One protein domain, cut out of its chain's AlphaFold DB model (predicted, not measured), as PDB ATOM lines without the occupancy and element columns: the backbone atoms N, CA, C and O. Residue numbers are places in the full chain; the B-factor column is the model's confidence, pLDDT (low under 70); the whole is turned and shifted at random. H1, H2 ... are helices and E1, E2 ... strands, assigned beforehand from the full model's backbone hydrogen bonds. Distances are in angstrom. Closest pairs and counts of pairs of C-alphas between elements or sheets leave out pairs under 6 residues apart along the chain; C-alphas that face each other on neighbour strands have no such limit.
ATOM      1  N   PHE A   7     202.898 216.686  87.445       98.69
ATOM      2  CA  PHE A   7     203.700 217.790  86.922       98.69
ATOM      3  C   PHE A   7     204.948 217.991  87.778       98.69
ATOM      4  O   PHE A   7     204.867 218.126  88.997       98.69
ATOM      5  N   ALA A   8     206.115 218.037  87.135       98.56
ATOM      6  CA  ALA A   8     207.398 218.207  87.806       98.56
ATOM      7  C   ALA A   8     208.152 219.425  87.265       98.56
ATOM      8  O   ALA A   8     208.243 219.628  86.055       98.56
ATOM      9  N   THR A   9     208.725 220.225  88.164       98.69
ATOM     10  CA  THR A   9     209.549 221.393  87.819       98.69
ATOM     11  C   THR A   9     210.546 221.709  88.935       98.69
ATOM     12  O   THR A   9     210.367 221.284  90.070       98.69
ATOM     13  N   LYS A  10     211.598 222.482  88.650       98.69
ATOM     14  CA  LYS A  10     212.382 223.115  89.726       98.69
ATOM     15  C   LYS A  10     211.533 224.203  90.380       98.69
ATOM     16  O   LYS A  10     210.815 224.901  89.670       98.69
ATOM     17  N   SER A  11     211.635 224.413  91.689       98.81
ATOM     18  CA  SER A  11     210.817 225.421  92.387       98.81
ATOM     19  C   SER A  11     211.186 226.870  92.022       98.81
ATOM     20  O   SER A  11     210.362 227.773  92.178       98.81
ATOM     21  N   VAL A  12     212.387 227.087  91.467       98.81
ATOM     22  CA  VAL A  12     212.849 228.367  90.906       98.81
ATOM     23  C   VAL A  12     213.554 228.200  89.561       98.81
ATOM     24  O   VAL A  12     214.128 227.153  89.248       98.81
ATOM     25  N   ALA A  13     213.588 229.288  88.796       98.56
ATOM     26  CA  ALA A  13     214.345 229.446  87.562       98.56
ATOM     27  C   ALA A  13     215.235 230.701  87.615       98.56
ATOM     28  O   ALA A  13     215.197 231.476  88.571       98.56
ATOM     29  N   LYS A  14     216.075 230.884  86.584       98.12
ATOM     30  CA  LYS A  14     216.950 232.063  86.407       98.12
ATOM     31  C   LYS A  14     217.760 232.406  87.670       98.12
ATOM     32  O   LYS A  14     217.741 233.529  88.153       98.12
ATOM     33  N   ASN A  15     218.465 231.410  88.208       97.25
ATOM     34  CA  ASN A  15     219.287 231.542  89.420       97.25
ATOM     35  C   ASN A  15     218.514 232.081  90.641       97.25
ATOM     36  O   ASN A  15     219.074 232.798  91.463       97.25
ATOM     37  N   GLY A  16     217.229 231.740  90.756       98.25
ATOM     38  CA  GLY A  16     216.387 232.131  91.885       98.25
ATOM     39  C   GLY A  16     215.569 233.398  91.653       98.25
ATOM     40  O   GLY A  16     214.703 233.690  92.472       98.25
ATOM     41  N   SER A  17     215.774 234.128  90.550       98.62
ATOM     42  CA  SER A  17     215.041 235.373  90.283       98.62
ATOM     43  C   SER A  17     213.621 235.165  89.740       98.62
ATOM     44  O   SER A  17     212.860 236.124  89.638       98.62
ATOM     45  N   VAL A  18     213.233 233.925  89.425       98.81
ATOM     46  CA  VAL A  18     211.871 233.555  89.012       98.81
ATOM     47  C   VAL A  18     211.383 232.383  89.856       98.81
ATOM     48  O   VAL A  18     212.087 231.380  89.971       98.81
ATOM     49  N   SER A  19     210.176 232.486  90.409       98.81
ATOM     50  CA  SER A  19     209.486 231.369  91.062       98.81
ATOM     51  C   SER A  19     208.713 230.540  90.038       98.81
ATOM     52  O   SER A  19     208.054 231.104  89.167       98.81
ATOM     53  N   SER A  20     208.741 229.215  90.171       98.75
ATOM     54  CA  SER A  20     207.873 228.318  89.388       98.75
ATOM     55  C   SER A  20     206.485 228.150  90.013       98.75
ATOM     56  O   SER A  20     205.562 227.699  89.344       98.75
ATOM     57  N   ILE A  21     206.331 228.516  91.291       98.81
ATOM     58  CA  ILE A  21     205.041 228.595  91.983       98.81
ATOM     59  C   ILE A  21     204.659 230.069  92.089       98.81
ATOM     60  O   ILE A  21     205.412 230.870  92.648       98.81
ATOM     61  N   VAL A  22     203.503 230.437  91.546       98.88
ATOM     62  CA  VAL A  22     203.061 231.832  91.427       98.88
ATOM     63  C   VAL A  22     201.628 232.009  91.932       98.88
ATOM     64  O   VAL A  22     200.864 231.044  91.935       98.88
ATOM     65  N   PRO A  23     201.235 233.238  92.322       98.69
ATOM     66  CA  PRO A  23     199.859 233.562  92.695       98.69
ATOM     67  C   PRO A  23     198.806 233.182  91.646       98.69
ATOM     68  O   PRO A  23     197.734 232.703  92.001       98.69
ATOM     69  N   MET A  24     199.105 233.409  90.365       98.62
ATOM     70  CA  MET A  24     198.278 233.027  89.221       98.62
ATOM     71  C   MET A  24     199.187 232.816  88.009       98.62
ATOM     72  O   MET A  24     200.088 233.624  87.765       98.62
ATOM     73  N   VAL A  25     198.972 231.734  87.258       98.56
ATOM     74  CA  VAL A  25     199.723 231.482  86.020       98.56
ATOM     75  C   VAL A  25     199.305 232.494  84.944       98.56
ATOM     76  O   VAL A  25     198.113 232.760  84.801       98.56
ATOM     77  N   PRO A  26     200.247 233.078  84.181       97.31
ATOM     78  CA  PRO A  26     199.931 234.085  83.163       97.31
ATOM     79  C   PRO A  26     199.252 233.469  81.930       97.31
ATOM     80  O   PRO A  26     198.634 234.176  81.141       97.31
ATOM     81  N   HIS A  27     199.377 232.152  81.781       98.31
ATOM     82  CA  HIS A  27     198.748 231.323  80.765       98.31
ATOM     83  C   HIS A  27     198.451 229.955  81.390       98.31
ATOM     84  O   HIS A  27     199.274 229.445  82.152       98.31
ATOM     85  N   CYS A  28     197.279 229.388  81.114       98.38
ATOM     86  CA  CYS A  28     196.835 228.115  81.682       98.38
ATOM     87  C   CYS A  28     196.621 227.106  80.553       98.38
ATOM     88  O   CYS A  28     195.680 227.243  79.774       98.38
ATOM     89  N   ASP A  29     197.505 226.110  80.473       98.44
ATOM     90  CA  ASP A  29     197.366 224.976  79.547       98.44
ATOM     91  C   ASP A  29     196.563 223.824  80.162       98.44
ATOM     92  O   ASP A  29     195.793 223.163  79.474       98.44
ATOM     93  N   HIS A  30     196.745 223.603  81.467       98.25
ATOM     94  CA  HIS A  30     196.091 222.551  82.240       98.25
ATOM     95  C   HIS A  30     195.444 223.209  83.449       98.25
ATOM     96  O   HIS A  30     196.133 223.857  84.247       98.25
ATOM     97  N   ASN A  31     194.124 223.086  83.555       97.69
ATOM     98  CA  ASN A  31     193.416 223.604  84.714       97.69
ATOM     99  C   ASN A  31     193.593 222.646  85.907       97.69
ATOM    100  O   ASN A  31     194.146 221.553  85.808       97.69
ATOM    101  N   GLU A  32     193.124 223.068  87.069       96.12
ATOM    102  CA  GLU A  32     193.204 222.339  88.326       96.12
ATOM    103  C   GLU A  32     192.497 220.974  88.317       96.12
ATOM    104  O   GLU A  32     192.828 220.117  89.140       96.12
ATOM    105  N   HIS A  33     191.548 220.745  87.409       96.44
ATOM    106  CA  HIS A  33     190.877 219.454  87.264       96.44
ATOM    107  C   HIS A  33     191.756 218.405  86.569       96.44
ATOM    108  O   HIS A  33     191.519 217.216  86.759       96.44
ATOM    109  N   ASP A  34     192.791 218.836  85.842       97.31
ATOM    110  CA  ASP A  34     193.699 217.972  85.075       97.31
ATOM    111  C   ASP A  34     195.039 217.715  85.798       97.31
ATOM    112  O   ASP A  34     195.978 217.171  85.214       97.31
ATOM    113  N   VAL A  35     195.163 218.140  87.062       98.31
ATOM    114  CA  VAL A  35     196.407 218.058  87.845       98.31
ATOM    115  C   VAL A  35     196.150 217.389  89.190       98.31
ATOM    116  O   VAL A  35     195.497 217.978  90.058       98.31
ATOM    117  N   ASP A  36     196.753 216.214  89.388       98.44
ATOM    118  CA  ASP A  36     196.670 215.457  90.641       98.44
ATOM    119  C   ASP A  36     197.863 215.725  91.562       98.44
ATOM    120  O   ASP A  36     197.690 215.889  92.767       98.44
ATOM    121  N   ILE A  37     199.084 215.762  91.016       98.69
ATOM    122  CA  ILE A  37     200.317 215.853  91.811       98.69
ATOM    123  C   ILE A  37     201.268 216.891  91.214       98.69
ATOM    124  O   ILE A  37     201.549 216.879  90.013       98.69
ATOM    125  N   ILE A  38     201.830 217.742  92.074       98.81
ATOM    126  CA  ILE A  38     202.916 218.669  91.733       98.81
ATOM    127  C   ILE A  38     204.186 218.268  92.488       98.81
ATOM    128  O   ILE A  38     204.142 217.982  93.684       98.81
ATOM    129  N   VAL A  39     205.328 218.264  91.799       98.81
ATOM    130  CA  VAL A  39     206.632 217.893  92.366       98.81
ATOM    131  C   VAL A  39     207.680 218.963  92.074       98.81
ATOM    132  O   VAL A  39     207.823 219.426  90.941       98.81
ATOM    133  N   THR A  40     208.464 219.302  93.097       98.88
ATOM    134  CA  THR A  40     209.690 220.103  92.971       98.88
ATOM    135  C   THR A  40     210.827 219.496  93.786       98.88
ATOM    136  O   THR A  40     210.621 218.542  94.533       98.88
ATOM    137  N   GLU A  41     212.033 220.067  93.724       98.69
ATOM    138  CA  GLU A  41     213.119 219.669  94.629       98.69
ATOM    139  C   GLU A  41     212.843 220.007  96.107       98.69
ATOM    140  O   GLU A  41     213.612 219.605  96.978       98.69
ATOM    141  N   ARG A  42     211.765 220.749  96.402       98.44
ATOM    142  CA  ARG A  42     211.317 221.066  97.766       98.44
ATOM    143  C   ARG A  42     210.444 219.973  98.376       98.44
ATOM    144  O   ARG A  42     210.397 219.873  99.598       98.44
ATOM    145  N   GLY A  43     209.794 219.162  97.543       98.56
ATOM    146  CA  GLY A  43     208.824 218.165  97.974       98.56
ATOM    147  C   GLY A  43     207.723 217.926  96.944       98.56
ATOM    148  O   GLY A  43     207.815 218.342  95.786       98.56
ATOM    149  N   LEU A  44     206.676 217.235  97.392       98.44
ATOM    150  CA  LEU A  44     205.534 216.799  96.594       98.44
ATOM    151  C   LEU A  44     204.236 217.294  97.236       98.44
ATOM    152  O   LEU A  44     204.054 217.147  98.444       98.44
ATOM    153  N   ALA A  45     203.334 217.831  96.418       98.75
ATOM    154  CA  ALA A  45     201.971 218.182  96.796       98.75
ATOM    155  C   ALA A  45     200.984 217.255  96.074       98.75
ATOM    156  O   ALA A  45     200.835 217.333  94.854       98.75
ATOM    157  N   ASP A  46     200.325 216.383  96.836       98.50
ATOM    158  CA  ASP A  46     199.175 215.592  96.383       98.50
ATOM    159  C   ASP A  46     197.903 216.434  96.541       98.50
ATOM    160  O   ASP A  46     197.621 216.946  97.628       98.50
ATOM    161  N   LEU A  47     197.178 216.631  95.442       98.62
ATOM    162  CA  LEU A  47     196.017 217.516  95.344       98.62
ATOM    163  C   LEU A  47     194.697 216.749  95.259       98.62
ATOM    164  O   LEU A  47     193.635 217.370  95.136       98.62
ATOM    165  N   THR A  48     194.744 215.419  95.313       97.31
ATOM    166  CA  THR A  48     193.554 214.591  95.160       97.31
ATOM    167  C   THR A  48     192.556 214.833  96.292       97.31
ATOM    168  O   THR A  48     192.888 214.844  97.475       97.31
ATOM    169  N   GLY A  49     191.300 215.093  95.919       97.12
ATOM    170  CA  GLY A  49     190.217 215.360  96.871       97.12
ATOM    171  C   GLY A  49     190.281 216.711  97.596       97.12
ATOM    172  O   GLY A  49     189.416 216.965  98.430       97.12
ATOM    173  N   LEU A  50     191.252 217.580  97.289       98.56
ATOM    174  CA  LEU A  50     191.414 218.870  97.964       98.56
ATOM    175  C   LEU A  50     190.629 219.999  97.278       98.56
ATOM    176  O   LEU A  50     190.652 220.147  96.054       98.56
ATOM    177  N   ALA A  51     190.003 220.866  98.077       98.31
ATOM    178  CA  ALA A  51     189.399 222.115  97.614       98.31
ATOM    179  C   ALA A  51     190.477 223.160  97.246       98.31
ATOM    180  O   ALA A  51     191.606 223.078  97.733       98.31
ATOM    181  N   PRO A  52     190.173 224.211  96.453       98.56
ATOM    182  CA  PRO A  52     191.187 225.166  95.979       98.56
ATOM    183  C   PRO A  52     192.033 225.816  97.080       98.56
ATOM    184  O   PRO A  52     193.238 225.996  96.915       98.56
ATOM    185  N   ARG A  53     191.427 226.133  98.232       98.50
ATOM    186  CA  ARG A  53     192.142 226.703  99.388       98.50
ATOM    187  C   ARG A  53     193.139 225.712  99.997       98.50
ATOM    188  O   ARG A  53     194.245 226.104 100.354       98.50
ATOM    189  N   GLU A  54     192.761 224.441 100.084       98.62
ATOM    190  CA  GLU A  54     193.615 223.362 100.590       98.62
ATOM    191  C   GLU A  54     194.743 223.057  99.601       98.62
ATOM    192  O   GLU A  54     195.899 222.946 100.005       98.62
ATOM    193  N   ARG A  55     194.431 223.026  98.296       98.69
ATOM    194  CA  ARG A  55     195.418 222.883  97.215       98.69
ATOM    195  C   ARG A  55     196.472 223.984  97.283       98.69
ATOM    196  O   ARG A  55     197.659 223.680  97.272       98.69
ATOM    197  N   ALA A  56     196.054 225.247  97.396       98.62
ATOM    198  CA  ALA A  56     196.972 226.381  97.477       98.62
ATOM    199  C   ALA A  56     197.941 226.247  98.661       98.62
ATOM    200  O   ALA A  56     199.152 226.355  98.481       98.62
ATOM    201  N   LEU A  57     197.425 225.954  99.859       98.56
ATOM    202  CA  LEU A  57     198.250 225.772 101.056       98.56
ATOM    203  C   LEU A  57     199.213 224.585 100.925       98.56
ATOM    204  O   LEU A  57     200.384 224.724 101.267       98.56
ATOM    205  N   ASN A  58     198.748 223.456 100.385       98.81
ATOM    206  CA  ASN A  58     199.570 222.267 100.169       98.81
ATOM    207  C   ASN A  58     200.718 222.544  99.179       98.81
ATOM    208  O   ASN A  58     201.878 222.277  99.490       98.81
ATOM    209  N   VAL A  59     200.428 223.171  98.033       98.88
ATOM    210  CA  VAL A  59     201.452 223.548  97.042       98.88
ATOM    211  C   VAL A  59     202.454 224.544  97.623       98.88
ATOM    212  O   VAL A  59     203.660 224.373  97.448       98.88
ATOM    213  N   ILE A  60     201.991 225.571  98.344       98.81
ATOM    214  CA  ILE A  60     202.880 226.558  98.970       98.81
ATOM    215  C   ILE A  60     203.797 225.880  99.994       98.81
ATOM    216  O   ILE A  60     205.002 226.115  99.980       98.81
ATOM    217  N   GLN A  61     203.251 225.016 100.848       98.62
ATOM    218  CA  GLN A  61     204.009 224.359 101.909       98.62
ATOM    219  C   GLN A  61     205.033 223.350 101.372       98.62
ATOM    220  O   GLN A  61     206.150 223.286 101.884       98.62
ATOM    221  N   ASN A  62     204.661 222.560 100.362       98.81
ATOM    222  CA  ASN A  62     205.450 221.403  99.939       98.81
ATOM    223  C   ASN A  62     206.264 221.632  98.658       98.81
ATOM    224  O   ASN A  62     207.198 220.878  98.392       98.81
ATOM    225  N   CYS A  63     205.938 222.645  97.849       98.88
ATOM    226  CA  CYS A  63     206.569 222.849  96.542       98.88
ATOM    227  C   CYS A  63     207.185 224.238  96.333       98.88
ATOM    228  O   CYS A  63     208.042 224.390  95.462       98.88
ATOM    229  N   ALA A  64     206.795 225.261  97.098       98.81
ATOM    230  CA  ALA A  64     207.389 226.584  96.931       98.81
ATOM    231  C   ALA A  64     208.830 226.642  97.463       98.81
ATOM    232  O   ALA A  64     209.179 226.063  98.494       98.81
ATOM    233  N   HIS A  65     209.681 227.400  96.773       98.81
ATOM    234  CA  HIS A  65     211.031 227.678  97.249       98.81
ATOM    235  C   HIS A  65     211.000 228.592  98.486       98.81
ATOM    236  O   HIS A  65     210.203 229.534  98.503       98.81
ATOM    237  N   PRO A  66     211.907 228.430  99.472       98.56
ATOM    238  CA  PRO A  66     211.947 229.271 100.674       98.56
ATOM    239  C   PRO A  66     212.013 230.777 100.395       98.56
ATOM    240  O   PRO A  66     211.412 231.553 101.123       98.56
ATOM    241  N   LEU A  67     212.679 231.184  99.309       98.56
ATOM    242  CA  LEU A  67     212.747 232.593  98.883       98.56
ATOM    243  C   LEU A  67     211.371 233.214  98.587       98.56
ATOM    244  O   LEU A  67     211.209 234.418  98.733       98.56
ATOM    245  N   TYR A  68     210.398 232.409  98.152       98.81
ATOM    246  CA  TYR A  68     209.075 232.873  97.722       98.81
ATOM    247  C   TYR A  68     207.948 232.441  98.660       98.81
ATOM    248  O   TYR A  68     206.817 232.891  98.492       98.81
ATOM    249  N   HIS A  69     208.233 231.577  99.635       98.06
ATOM    250  CA  HIS A  69     207.225 230.983 100.508       98.06
ATOM    251  C   HIS A  69     206.390 232.044 101.237       98.06
ATOM    252  O   HIS A  69     205.159 232.006 101.175       98.06
ATOM    253  N   ASP A  70     207.042 233.023 101.865       98.12
ATOM    254  CA  ASP A  70     206.340 234.055 102.634       98.12
ATOM    255  C   ASP A  70     205.546 234.995 101.724       98.12
ATOM    256  O   ASP A  70     204.392 235.294 102.015       98.12
ATOM    257  N   LEU A  71     206.095 235.344 100.556       98.19
ATOM    258  CA  LEU A  71     205.395 236.148  99.555       98.19
ATOM    259  C   LEU A  71     204.109 235.456  99.074       98.19
ATOM    260  O   LEU A  71     203.056 236.088  98.971       98.19
ATOM    261  N   LEU A  72     204.169 234.149  98.801       98.75
ATOM    262  CA  LEU A  72     203.006 233.363  98.381       98.75
ATOM    263  C   LEU A  72     201.984 233.203  99.512       98.75
ATOM    264  O   LEU A  72     200.777 233.291  99.265       98.75
ATOM    265  N   ARG A  73     202.444 233.003 100.754       98.31
ATOM    266  CA  ARG A  73     201.569 232.948 101.933       98.31
ATOM    267  C   ARG A  73     200.862 234.269 102.189       98.31
ATOM    268  O   ARG A  73     199.671 234.246 102.492       98.31
ATOM    269  N   ASP A  74     201.566 235.387 102.067       98.38
ATOM    270  CA  ASP A  74     200.991 236.718 102.241       98.38
ATOM    271  C   ASP A  74     199.946 237.002 101.160       98.38
ATOM    272  O   ASP A  74     198.824 237.384 101.493       98.38
ATOM    273  N   TYR A  75     200.246 236.700  99.888       98.56
ATOM    274  CA  TYR A  75     199.255 236.798  98.814       98.56
ATOM    275  C   TYR A  75     198.006 235.959  99.110       98.56
ATOM    276  O   TYR A  75     196.885 236.464  99.017       98.56
ATOM    277  N   PHE A  76     198.184 234.686  99.488       98.62
ATOM    278  CA  PHE A  76     197.066 233.794  99.791       98.62
ATOM    279  C   PHE A  76     196.241 234.299 100.976       98.62
ATOM    280  O   PHE A  76     195.016 234.324 100.888       98.62
ATOM    281  N   ARG A  77     196.885 234.721 102.072       98.31
ATOM    282  CA  ARG A  77     196.206 235.257 103.261       98.31
ATOM    283  C   ARG A  77     195.354 236.467 102.897       98.31
ATOM    284  O   ARG A  77     194.173 236.508 103.242       98.31
ATOM    285  N   ASP A  78     195.946 237.428 102.198       97.75
ATOM    286  CA  ASP A  78     195.283 238.675 101.843       97.75
ATOM    287  C   ASP A  78     194.122 238.425 100.868       97.75
ATOM    288  O   ASP A  78     193.053 239.012 101.013       97.75
ATOM    289  N   ALA A  79     194.293 237.510  99.910       98.19
ATOM    290  CA  ALA A  79     193.224 237.089  99.011       98.19
ATOM    291  C   ALA A  79     192.108 236.330  99.746       98.19
ATOM    292  O   ALA A  79     190.927 236.574  99.509       98.19
ATOM    293  N   ALA A  80     192.456 235.421 100.660       97.62
ATOM    294  CA  ALA A  80     191.496 234.605 101.400       97.62
ATOM    295  C   ALA A  80     190.593 235.442 102.313       97.62
ATOM    296  O   ALA A  80     189.429 235.073 102.501       97.62
ATOM    297  N   ALA A  81     191.106 236.564 102.833       97.44
ATOM    298  CA  ALA A  81     190.352 237.534 103.624       97.44
ATOM    299  C   ALA A  81     189.224 238.222 102.831       97.44
ATOM    300  O   ALA A  81     188.256 238.680 103.432       97.44
ATOM    301  N   LEU A  82     189.303 238.248 101.493       95.62
ATOM    302  CA  LEU A  82     188.249 238.779 100.618       95.62
ATOM    303  C   LEU A  82     187.094 237.784 100.381       95.62
ATOM    304  O   LEU A  82     186.083 238.148  99.784       95.62
ATOM    305  N   GLY A  83     187.215 236.533 100.840       93.81
ATOM    306  CA  GLY A  83     186.224 235.475 100.611       93.81
ATOM    307  C   GLY A  83     186.475 234.669  99.327       93.81
ATOM    308  O   GLY A  83     187.609 234.546  98.882       93.81
ATOM    309  N   ALA A  84     185.419 234.073  98.762       95.50
ATOM    310  CA  ALA A  84     185.405 233.235  97.546       95.50
ATOM    311  C   ALA A  84     185.947 231.790  97.653       95.50
ATOM    312  O   ALA A  84     186.732 231.437  98.535       95.50
ATOM    313  N   HIS A  85     185.506 230.940  96.719       97.62
ATOM    314  CA  HIS A  85     185.936 229.543  96.602       97.62
ATOM    315  C   HIS A  85     187.425 229.434  96.228       97.62
ATOM    316  O   HIS A  85     188.187 228.773  96.934       97.62
ATOM    317  N   THR A  86     187.843 230.173  95.196       98.31
ATOM    318  CA  THR A  86     189.240 230.309  94.754       98.31
ATOM    319  C   THR A  86     189.677 231.762  94.981       98.31
ATOM    320  O   THR A  86     189.372 232.624  94.155       98.31
ATOM    321  N   PRO A  87     190.284 232.084  96.136       98.12
ATOM    322  CA  PRO A  87     190.555 233.467  96.514       98.12
ATOM    323  C   PRO A  87     191.673 234.091  95.671       98.12
ATOM    324  O   PRO A  87     192.773 233.546  95.581       98.12
ATOM    325  N   HIS A  88     191.420 235.284  95.128       98.44
ATOM    326  CA  HIS A  88     192.408 236.077  94.398       98.44
ATOM    327  C   HIS A  88     192.314 237.568  94.727       98.44
ATOM    328  O   HIS A  88     191.231 238.104  94.960       98.44
ATOM    329  N   ARG A  89     193.461 238.249  94.653       97.12
ATOM    330  CA  ARG A  89     193.555 239.709  94.556       97.12
ATOM    331  C   ARG A  89     193.861 240.080  93.114       97.12
ATOM    332  O   ARG A  89     195.007 239.970  92.689       97.12
ATOM    333  N   LEU A  90     192.845 240.479  92.349       96.69
ATOM    334  CA  LEU A  90     192.984 240.696  90.900       96.69
ATOM    335  C   LEU A  90     194.009 241.785  90.549       96.69
ATOM    336  O   LEU A  90     194.705 241.666  89.547       96.69
ATOM    337  N   ASP A  91     194.155 242.798  91.404       96.69
ATOM    338  CA  ASP A  91     195.160 243.858  91.279       96.69
ATOM    339  C   ASP A  91     196.602 243.360  91.484       96.69
ATOM    340  O   ASP A  91     197.548 244.034  91.085       96.69
ATOM    341  N   GLN A  92     196.782 242.182  92.092       97.56
ATOM    342  CA  GLN A  92     198.086 241.609  92.439       97.56
ATOM    343  C   GLN A  92     198.346 240.227  91.828       97.56
ATOM    344  O   GLN A  92     199.455 239.716  91.959       97.56
ATOM    345  N   ALA A  93     197.374 239.608  91.154       98.19
ATOM    346  CA  ALA A  93     197.464 238.219  90.694       98.19
ATOM    347  C   ALA A  93     198.679 237.956  89.786       98.19
ATOM    348  O   ALA A  93     199.291 236.890  89.845       98.19
ATOM    349  N   PHE A  94     199.082 238.961  89.006       98.56
ATOM    350  CA  PHE A  94     200.232 238.895  88.101       98.56
ATOM    351  C   PHE A  94     201.424 239.755  88.551       98.56
ATOM    352  O   PHE A  94     202.349 239.969  87.766       98.56
ATOM    353  N   SER A  95     201.439 240.238  89.799       98.19
ATOM    354  CA  SER A  95     202.445 241.199  90.281       98.19
ATOM    355  C   SER A  95     203.875 240.661  90.203       98.19
ATOM    356  O   SER A  95     204.786 241.409  89.852       98.19
ATOM    357  N   LEU A  96     204.078 239.359  90.431       98.62
ATOM    358  CA  LEU A  96     205.391 238.726  90.279       98.62
ATOM    359  C   LEU A  96     205.911 238.802  88.839       98.62
ATOM    360  O   LEU A  96     207.059 239.179  88.611       98.62
ATOM    361  N   HIS A  97     205.060 238.497  87.860       98.69
ATOM    362  CA  HIS A  97     205.414 238.564  86.442       98.69
ATOM    363  C   HIS A  97     205.722 240.001  86.018       98.69
ATOM    364  O   HIS A  97     206.742 240.250  85.374       98.69
ATOM    365  N   ALA A  98     204.877 240.950  86.435       98.38
ATOM    366  CA  ALA A  98     205.093 242.371  86.186       98.38
ATOM    367  C   ALA A  98     206.415 242.857  86.801       98.38
ATOM    368  O   ALA A  98     207.177 243.568  86.147       98.38
ATOM    369  N   ARG A  99     206.732 242.425  88.028       98.56
ATOM    370  CA  ARG A  99     207.994 242.762  88.693       98.56
ATOM    371  C   ARG A  99     209.193 242.233  87.919       98.56
ATOM    372  O   ARG A  99     210.094 243.008  87.619       98.56
ATOM    373  N   TYR A 100     209.174 240.958  87.535       98.69
ATOM    374  CA  TYR A 100     210.261 240.363  86.762       98.69
ATOM    375  C   TYR A 100     210.516 241.114  85.450       98.69
ATOM    376  O   TYR A 100     211.670 241.374  85.114       98.69
ATOM    377  N   ALA A 101     209.457 241.521  84.744       98.38
ATOM    378  CA  ALA A 101     209.582 242.307  83.517       98.38
ATOM    379  C   ALA A 101     210.253 243.675  83.744       98.38
ATOM    380  O   ALA A 101     210.965 244.157  82.867       98.38
ATOM    381  N   LEU A 102     210.045 244.288  84.913       98.44
ATOM    382  CA  LEU A 102     210.591 245.603  85.255       98.44
ATOM    383  C   LEU A 102     212.004 245.542  85.851       98.44
ATOM    384  O   LEU A 102     212.801 246.444  85.612       98.44
ATOM    385  N   THR A 103     212.311 244.518  86.650       98.56
ATOM    386  CA  THR A 103     213.519 244.492  87.499       98.56
ATOM    387  C   THR A 103     214.452 243.313  87.220       98.56
ATOM    388  O   THR A 103     215.563 243.276  87.742       98.56
ATOM    389  N   GLY A 104     214.017 242.325  86.435       98.44
ATOM    390  CA  GLY A 104     214.733 241.061  86.244       98.44
ATOM    391  C   GLY A 104     214.606 240.074  87.415       98.44
ATOM    392  O   GLY A 104     215.255 239.023  87.393       98.44
TER     393      GLY A 104
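AT A GLANCE: This is residues 7 to 104 of the 108 residues of the protein "Acetyl-CoA hydrolase" of Caballeronia insecticola (UniProt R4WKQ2). Helices H1 and H2 lie side by side, the strand hairpin of E1 and E2 packs on H1, H3 sits apart, and residues 7 to 36, with no named element, wind past. There are 98 residues printed, two antiparallel strands then three helices, mostly helix, with under half in named elements. The whole is compact, radius of gyration of the C-alphas 13.0 A, spanning 38 by 31 by 25 A.

HOW THE PARTS SIT: In the hairpin of E1, residues 37 to 40, and E2, 43 to 46, N 38 and O 45 are within hydrogen-bond range, 3.0 A. H1, 52 to 63, touches H2, 66 to 80, with residues 56 to 61 alone, opposite ways at a shallow tilt of 11 degrees; the closest C-alphas, 60 and 69, are 6.4 A apart. H3, 95 to 103, is apart from both. Every O i to N i+4 pair is within range in H1 and H3, 9 of 11 in H2.

IN THESE COORDINATES: Start at C-alpha 7, (203.700, 217.790, 86.922); H2 runs 21.1 A; H3 ends at C-alpha 103, (213.519, 244.492, 87.499).

THE WHOLE: The H2 to H3 link is long.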